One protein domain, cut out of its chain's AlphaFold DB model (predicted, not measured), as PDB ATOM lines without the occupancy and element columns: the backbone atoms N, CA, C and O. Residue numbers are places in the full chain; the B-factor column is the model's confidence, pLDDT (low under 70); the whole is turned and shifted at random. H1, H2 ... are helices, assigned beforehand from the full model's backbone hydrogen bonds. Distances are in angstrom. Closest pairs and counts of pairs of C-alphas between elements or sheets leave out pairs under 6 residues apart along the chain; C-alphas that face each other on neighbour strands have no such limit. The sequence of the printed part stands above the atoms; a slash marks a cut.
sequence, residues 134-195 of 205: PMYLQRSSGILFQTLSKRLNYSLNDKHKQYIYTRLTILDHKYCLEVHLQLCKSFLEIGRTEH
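What this domain is: This is residues 134 to 195 of the 205 residues of the protein "Hypothetical protein" of Adineta steineri (UniProt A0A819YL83). One long helix, H2, makes the longest axis; at its first end the short helix H1 is set nearly crosswise, making a small head, and residues 176 to 195 stick out as a long free arm. The printed part has 62 residues with two named helices, H1 then H2, and no named strand: the class is all helix. It is extended, with a radius of gyration of the C-alphas of 17.9 A and spans of 58 by 17 by 17 A.

How they stand to each other: Look first at H1, residues 141 to 152, then at H2, residues 158 to 194. They are close but not clearly touching: their closest C-alphas, those of Phe 145 and Lys 161, are 7.4 A apart. Their lines are about perpendicular, only just, at 72 degrees. In H1 and H2 every O i to N i+4 pair is within hydrogen-bond range.

Where its parts are: Find C-alpha 141 at (215.744, 222.629, 214.223); from there H1 runs 16.2 A to C-alpha 152. H2 runs 53.3 A from C-alpha 158 at (208.077, 232.355, 215.668) to C-alpha 194 at (215.993, 190.969, 182.984).

The domain as a whole: The two C-alphas farthest apart, those of Ser 155 and His 195, are 57.7 A apart. The printed part has no cut, and the link from H1 to H2 is tight. Look for pLDDT under 70 at residues 134 to 137 and residue 195.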
ATOM      1  N   PRO A 134     218.207 214.975 202.952       67.00
ATOM      2  CA  PRO A 134     218.644 216.361 202.880       67.00
ATOM      3  C   PRO A 134     219.304 216.812 204.190       67.00
ATOM      4  O   PRO A 134     218.799 216.548 205.279       67.00
ATOM      5  N   MET A 135     220.436 217.522 204.119       62.81
ATOM      6  CA  MET A 135     221.224 217.878 205.317       62.81
ATOM      7  C   MET A 135     220.437 218.637 206.397       62.81
ATOM      8  O   MET A 135     220.824 218.624 207.567       62.81
ATOM      9  N   TYR A 136     219.366 219.337 206.021       68.06
ATOM     10  CA  TYR A 136     218.541 220.085 206.965       68.06
ATOM     11  C   TYR A 136     217.618 219.185 207.808       68.06
ATOM     12  O   TYR A 136     217.208 219.619 208.880       68.06
ATOM     13  N   LEU A 137     217.376 217.933 207.395       63.53
ATOM     14  CA  LEU A 137     216.708 216.897 208.198       63.53
ATOM     15  C   LEU A 137     217.641 216.262 209.237       63.53
ATOM     16  O   LEU A 137     217.188 215.780 210.271       63.53
ATOM     17  N   GLN A 138     218.955 216.286 209.000       71.94
ATOM     18  CA  GLN A 138     219.935 215.664 209.900       71.94
ATOM     19  C   GLN A 138     220.249 216.505 211.145       71.94
ATOM     20  O   GLN A 138     220.910 216.029 212.070       71.94
ATOM     21  N   ARG A 139     219.835 217.776 211.178       74.75
ATOM     22  CA  ARG A 139     220.154 218.702 212.272       74.75
ATOM     23  C   ARG A 139     218.917 219.013 213.091       74.75
ATOM     24  O   ARG A 139     217.818 219.128 212.563       74.75
ATOM     25  N   SER A 140     219.111 219.237 214.391       85.50
ATOM     26  CA  SER A 140     218.031 219.767 215.212       85.50
ATOM     27  C   SER A 140     217.612 221.136 214.686       85.50
ATOM     28  O   SER A 140     218.432 221.964 214.275       85.50
ATOM     29  N   SER A 141     216.314 221.388 214.723       82.88
ATOM     30  CA  SER A 141     215.744 222.629 214.223       82.88
ATOM     31  C   SER A 141     216.308 223.880 214.892       82.88
ATOM     32  O   SER A 141     216.516 224.893 214.231       82.88
ATOM     33  N   GLY A 142     216.646 223.807 216.182       85.94
ATOM     34  CA  GLY A 142     217.330 224.895 216.881       85.94
ATOM     35  C   GLY A 142     218.648 225.293 216.202       85.94
ATOM     36  O   GLY A 142     218.905 226.481 216.017       85.94
ATOM     37  N   ILE A 143     219.448 224.315 215.761       88.44
ATOM     38  CA  ILE A 143     220.705 224.565 215.038       88.44
ATOM     39  C   ILE A 143     220.420 225.129 213.646       88.44
ATOM     40  O   ILE A 143     221.116 226.049 213.207       88.44
ATOM     41  N   LEU A 144     219.399 224.602 212.961       89.44
ATOM     42  CA  LEU A 144     218.975 225.087 211.650       89.44
ATOM     43  C   LEU A 144     218.644 226.582 211.713       89.44
ATOM     44  O   LEU A 144     219.291 227.380 211.034       89.44
ATOM     45  N   PHE A 145     217.711 226.975 212.584       91.06
ATOM     46  CA  PHE A 145     217.291 228.370 212.703       91.06
ATOM     47  C   PHE A 145     218.395 229.265 213.241       91.06
ATOM     48  O   PHE A 145     218.538 230.381 212.762       91.06
ATOM     49  N   GLN A 146     219.228 228.789 214.168       91.44
ATOM     50  CA  GLN A 146     220.368 229.578 214.629       91.44
ATOM     51  C   GLN A 146     221.359 229.861 213.492       91.44
ATOM     52  O   GLN A 146     221.877 230.973 213.385       91.44
ATOM     53  N   THR A 147     221.622 228.873 212.634       91.12
ATOM     54  CA  THR A 147     222.498 229.038 211.465       91.12
ATOM     55  C   THR A 147     221.874 229.992 210.449       91.12
ATOM     56  O   THR A 147     222.563 230.852 209.906       91.12
ATOM     57  N   LEU A 148     220.568 229.861 210.223       89.88
ATOM     58  CA  LEU A 148     219.817 230.658 209.259       89.88
ATOM     59  C   LEU A 148     219.723 232.127 209.701       89.88
ATOM     60  O   LEU A 148     220.075 233.009 208.925       89.88
ATOM     61  N   SER A 149     219.397 232.387 210.972       92.75
ATOM     62  CA  SER A 149     219.401 233.738 211.554       92.75
ATOM     63  C   SER A 149     220.776 234.401 211.466       92.75
ATOM     64  O   SER A 149     220.871 235.577 211.126       92.75
ATOM     65  N   LYS A 150     221.859 233.649 211.727       94.12
ATOM     66  CA  LYS A 150     223.233 234.162 211.597       94.12
ATOM     67  C   LYS A 150     223.580 234.535 210.159       94.12
ATOM     68  O   LYS A 150     224.193 235.570 209.943       94.12
ATOM     69  N   ARG A 151     223.203 233.701 209.184       93.62
ATOM     70  CA  ARG A 151     223.490 233.952 207.761       93.62
ATOM     71  C   ARG A 151     222.695 235.120 207.194       93.62
ATOM     72  O   ARG A 151     223.236 235.871 206.396       93.62
ATOM     73  N   LEU A 152     221.438 235.265 207.603       92.69
ATOM     74  CA  LEU A 152     220.584 236.369 207.165       92.69
ATOM     75  C   LEU A 152     220.831 237.667 207.943       92.69
ATOM     76  O   LEU A 152     220.251 238.687 207.595       92.69
ATOM     77  N   ASN A 153     221.642 237.622 209.006       95.31
ATOM     78  CA  ASN A 153     221.805 238.715 209.965       95.31
ATOM     79  C   ASN A 153     220.450 239.274 210.452       95.31
ATOM     80  O   ASN A 153     220.257 240.481 210.583       95.31
ATOM     81  N   TYR A 154     219.484 238.377 210.671       94.25
ATOM     82  CA  TYR A 154     218.096 238.722 210.964       94.25
ATOM     83  C   TYR A 154     217.515 237.800 212.039       94.25
ATOM     84  O   TYR A 154     217.726 236.584 212.023       94.25
ATOM     85  N   SER A 155     216.760 238.378 212.977       94.25
ATOM     86  CA  SER A 155     216.089 237.618 214.033       94.25
ATOM     87  C   SER A 155     214.770 237.039 213.529       94.25
ATOM     88  O   SER A 155     213.832 237.759 213.194       94.25
ATOM     89  N   LEU A 156     214.677 235.712 213.489       92.69
ATOM     90  CA  LEU A 156     213.464 235.019 213.072       92.69
ATOM     91  C   LEU A 156     212.442 234.967 214.214       92.69
ATOM     92  O   LEU A 156     212.641 234.268 215.209       92.69
ATOM     93  N   ASN A 157     211.314 235.648 214.021       95.62
ATOM     94  CA  ASN A 157     210.120 235.503 214.854       95.62
ATOM     95  C   ASN A 157     209.505 234.103 214.710       95.62
ATOM     96  O   ASN A 157     209.717 233.413 213.709       95.62
ATOM     97  N   ASP A 158     208.676 233.697 215.671       93.25
ATOM     98  CA  ASP A 158     208.077 232.355 215.668       93.25
ATOM     99  C   ASP A 158     207.163 232.106 214.462       93.25
ATOM    100  O   ASP A 158     207.195 231.018 213.891       93.25
ATOM    101  N   LYS A 159     206.461 233.139 213.970       94.94
ATOM    102  CA  LYS A 159     205.701 233.066 212.707       94.94
ATOM    103  C   LYS A 159     206.594 232.715 211.512       94.94
ATOM    104  O   LYS A 159     206.225 231.880 210.692       94.94
ATOM    105  N   HIS A 160     207.786 233.312 211.428       93.25
ATOM    106  CA  HIS A 160     208.745 233.013 210.360       93.25
ATOM    107  C   HIS A 160     209.285 231.593 210.488       93.25
ATOM    108  O   HIS A 160     209.354 230.877 209.495       93.25
ATOM    109  N   LYS A 161     209.618 231.159 211.711       90.12
ATOM    110  CA  LYS A 161     210.059 229.779 211.955       90.12
ATOM    111  C   LYS A 161     208.993 228.786 211.511       90.12
ATOM    112  O   LYS A 161     209.318 227.848 210.793       90.12
ATOM    113  N   GLN A 162     207.733 229.012 211.886       91.31
ATOM    114  CA  GLN A 162     206.620 228.138 211.522       91.31
ATOM    115  C   GLN A 162     206.397 228.097 210.007       91.31
ATOM    116  O   GLN A 162     206.271 227.014 209.448       91.31
ATOM    117  N   TYR A 163     206.449 229.245 209.326       94.25
ATOM    118  CA  TYR A 163     206.391 229.296 207.863       94.25
ATOM    119  C   TYR A 163     207.522 228.491 207.203       94.25
ATOM    120  O   TYR A 163     207.273 227.681 206.308       94.25
ATOM    121  N   ILE A 164     208.762 228.685 207.666       90.38
ATOM    122  CA  ILE A 164     209.939 227.975 207.149       90.38
ATOM    123  C   ILE A 164     209.800 226.469 207.386       90.38
ATOM    124  O   ILE A 164     210.051 225.697 206.468       90.38
ATOM    125  N   TYR A 165     209.358 226.046 208.573       87.25
ATOM    126  CA  TYR A 165     209.103 224.635 208.856       87.25
ATOM    127  C   TYR A 165     208.089 224.033 207.898       87.25
ATOM    128  O   TYR A 165     208.387 223.020 207.279       87.25
ATOM    129  N   THR A 166     206.927 224.667 207.734       88.44
ATOM    130  CA  THR A 166     205.893 224.171 206.822       88.44
ATOM    131  C   THR A 166     206.441 224.027 205.404       88.44
ATOM    132  O   THR A 166     206.203 223.019 204.742       88.44
ATOM    133  N   ARG A 167     207.227 225.006 204.937       90.25
ATOM    134  CA  ARG A 167     207.881 224.933 203.625       90.25
ATOM    135  C   ARG A 167     208.886 223.788 203.531       90.25
ATOM    136  O   ARG A 167     208.877 223.092 202.522       90.25
ATOM    137  N   LEU A 168     209.711 223.574 204.555       86.44
ATOM    138  CA  LEU A 168     210.659 222.459 204.594       86.44
ATOM    139  C   LEU A 168     209.934 221.109 204.580       86.44
ATOM    140  O   LEU A 168     210.296 220.257 203.784       86.44
ATOM    141  N   THR A 169     208.852 220.953 205.345       83.75
ATOM    142  CA  THR A 169     208.042 219.723 205.338       83.75
ATOM    143  C   THR A 169     207.452 219.429 203.957       83.75
ATOM    144  O   THR A 169     207.450 218.283 203.514       83.75
ATOM    145  N   ILE A 170     206.977 220.454 203.242       86.44
ATOM    146  CA  ILE A 170     206.476 220.286 201.869       86.44
ATOM    147  C   ILE A 170     207.604 219.847 200.928       86.44
ATOM    148  O   ILE A 170     207.401 218.956 200.104       86.44
ATOM    149  N   LEU A 171     208.786 220.459 201.046       85.88
ATOM    150  CA  LEU A 171     209.954 220.072 200.252       85.88
ATOM    151  C   LEU A 171     210.393 218.637 200.556       85.88
ATOM    152  O   LEU A 171     210.727 217.908 199.627       85.88
ATOM    153  N   ASP A 172     210.313 218.212 201.815       81.62
ATOM    154  CA  ASP A 172     210.629 216.845 202.230       81.62
ATOM    155  C   ASP A 172     209.662 215.833 201.631       81.62
ATOM    156  O   ASP A 172     210.093 214.840 201.050       81.62
ATOM    157  N   HIS A 173     208.356 216.101 201.695       80.31
ATOM    158  CA  HIS A 173     207.367 215.246 201.041       80.31
ATOM    159  C   HIS A 173     207.603 215.155 199.533       80.31
ATOM    160  O   HIS A 173     207.553 214.061 198.973       80.31
ATOM    161  N   LYS A 174     207.903 216.284 198.880       86.31
ATOM    162  CA  LYS A 174     208.217 216.305 197.449       86.31
ATOM    163  C   LYS A 174     209.457 215.462 197.134       86.31
ATOM    164  O   LYS A 174     209.404 214.638 196.229       86.31
ATOM    165  N   TYR A 175     210.533 215.635 197.898       84.81
ATOM    166  CA  TYR A 175     211.761 214.862 197.733       84.81
ATOM    167  C   TYR A 175     211.508 213.357 197.914       84.81
ATOM    168  O   TYR A 175     211.898 212.562 197.064       84.81
ATOM    169  N   CYS A 176     210.787 212.958 198.967       78.44
ATOM    170  CA  CYS A 176     210.426 211.557 199.198       78.44
ATOM    171  C   CYS A 176     209.626 210.958 198.030       78.44
ATOM    172  O   CYS A 176     209.887 209.824 197.630       78.44
ATOM    173  N   LEU A 177     208.676 211.713 197.468       81.38
ATOM    174  CA  LEU A 177     207.901 211.279 196.302       81.38
ATOM    175  C   LEU A 177     208.780 211.121 195.055       81.38
ATOM    176  O   LEU A 177     208.652 210.124 194.350       81.38
ATOM    177  N   GLU A 178     209.685 212.066 194.793       84.19
ATOM    178  CA  GLU A 178     210.612 211.994 193.655       84.19
ATOM    179  C   GLU A 178     211.537 210.778 193.751       84.19
ATOM    180  O   GLU A 178     211.698 210.052 192.768       84.19
ATOM    181  N   VAL A 179     212.084 210.512 194.940       79.88
ATOM    182  CA  VAL A 179     212.923 209.333 195.200       79.88
ATOM    183  C   VAL A 179     212.134 208.039 194.988       79.88
ATOM    184  O   VAL A 179     212.619 207.128 194.320       79.88
ATOM    185  N   HIS A 180     210.905 207.956 195.505       76.00
ATOM    186  CA  HIS A 180     210.060 206.776 195.316       76.00
ATOM    187  C   HIS A 180     209.747 206.539 193.833       76.00
ATOM    188  O   HIS A 180     209.824 205.414 193.345       76.00
ATOM    189  N   LEU A 181     209.459 207.608 193.091       84.25
ATOM    190  CA  LEU A 181     209.179 207.542 191.660       84.25
ATOM    191  C   LEU A 181     210.414 207.087 190.867       84.25
ATOM    192  O   LEU A 181     210.289 206.257 189.967       84.25
ATOM    193  N   GLN A 182     211.608 207.579 191.214       81.12
ATOM    194  CA  GLN A 182     212.869 207.102 190.634       81.12
ATOM    195  C   GLN A 182     213.100 205.616 190.919       81.12
ATOM    196  O   GLN A 182     213.463 204.871 190.009       81.12
ATOM    197  N   LEU A 183     212.824 205.168 192.144       78.81
ATOM    198  CA  LEU A 183     212.941 203.764 192.518       78.81
ATOM    199  C   LEU A 183     211.981 202.888 191.696       78.81
ATOM    200  O   LEU A 183     212.413 201.907 191.092       78.81
ATOM    201  N   CYS A 184     210.707 203.275 191.578       77.19
ATOM    202  CA  CYS A 184     209.738 202.569 190.734       77.19
ATOM    203  C   CYS A 184     210.177 202.512 189.265       77.19
ATOM    204  O   CYS A 184     210.047 201.464 188.634       77.19
ATOM    205  N   LYS A 185     210.724 203.607 188.721       81.81
ATOM    206  CA  LYS A 185     211.278 203.623 187.359       81.81
ATOM    207  C   LYS A 185     212.420 202.626 187.203       81.81
ATOM    208  O   LYS A 185     212.389 201.840 186.264       81.81
ATOM    209  N   SER A 186     213.362 202.606 188.147       75.00
ATOM    210  CA  SER A 186     214.482 201.663 188.105       75.00
ATOM    211  C   SER A 186     214.013 200.206 188.166       75.00
ATOM    212  O   SER A 186     214.479 199.386 187.383       75.00
ATOM    213  N   PHE A 187     213.016 199.886 188.999       75.06
ATOM    214  CA  PHE A 187     212.433 198.543 189.042       75.06
ATOM    215  C   PHE A 187     211.729 198.159 187.738       75.06
ATOM    216  O   PHE A 187     211.852 197.019 187.296       75.06
ATOM    217  N   LEU A 188     211.014 199.092 187.101       81.88
ATOM    218  CA  LEU A 188     210.389 198.850 185.798       81.88
ATOM    219  C   LEU A 188     211.427 198.641 184.691       81.88
ATOM    220  O   LEU A 188     211.215 197.806 183.816       81.88
ATOM    221  N   GLU A 189     212.533 199.381 184.713       79.94
ATOM    222  CA  GLU A 189     213.636 199.205 183.764       79.94
ATOM    223  C   GLU A 189     214.318 197.850 183.949       79.94
ATOM    224  O   GLU A 189     214.437 197.112 182.975       79.94
ATOM    225  N   ILE A 190     214.647 197.471 185.188       77.75
ATOM    226  CA  ILE A 190     215.204 196.147 185.513       77.75
ATOM    227  C   ILE A 190     214.249 195.039 185.055       77.75
ATOM    228  O   ILE A 190     214.655 194.099 184.374       77.75
ATOM    229  N   GLY A 191     212.954 195.181 185.349       73.88
ATOM    230  CA  GLY A 191     211.929 194.237 184.908       73.88
ATOM    231  C   GLY A 191     211.791 194.144 183.385       73.88
ATOM    232  O   GLY A 191     211.383 193.102 182.886       73.88
ATOM    233  N   ARG A 192     212.143 195.194 182.631       74.75
ATOM    234  CA  ARG A 192     212.192 195.163 181.158       74.75
ATOM    235  C   ARG A 192     213.469 194.523 180.620       74.75
ATOM    236  O   ARG A 192     213.424 193.934 179.545       74.75
ATOM    237  N   THR A 193     214.597 194.681 181.311       78.81
ATOM    238  CA  THR A 193     215.899 194.180 180.846       78.81
ATOM    239  C   THR A 193     216.151 192.727 181.236       78.81
ATOM    240  O   THR A 193     216.744 191.992 180.455       78.81
ATOM    241  N   GLU A 194     215.713 192.306 182.425       72.38
ATOM    242  CA  GLU A 194     215.993 190.969 182.984       72.38
ATOM    243  C   GLU A 194     214.843 189.977 182.783       72.38
ATOM    244  O   GLU A 194     215.050 188.762 182.761       72.38
ATOM    245  N   HIS A 195     213.625 190.475 182.579       56.59
ATOM    246  CA  HIS A 195     212.533 189.673 182.059       56.59
ATOM    247  C   HIS A 195     212.222 190.154 180.647       56.59
ATOM    248  O   HIS A 195     211.644 191.221 180.442       56.59
TER     249      HIS A 195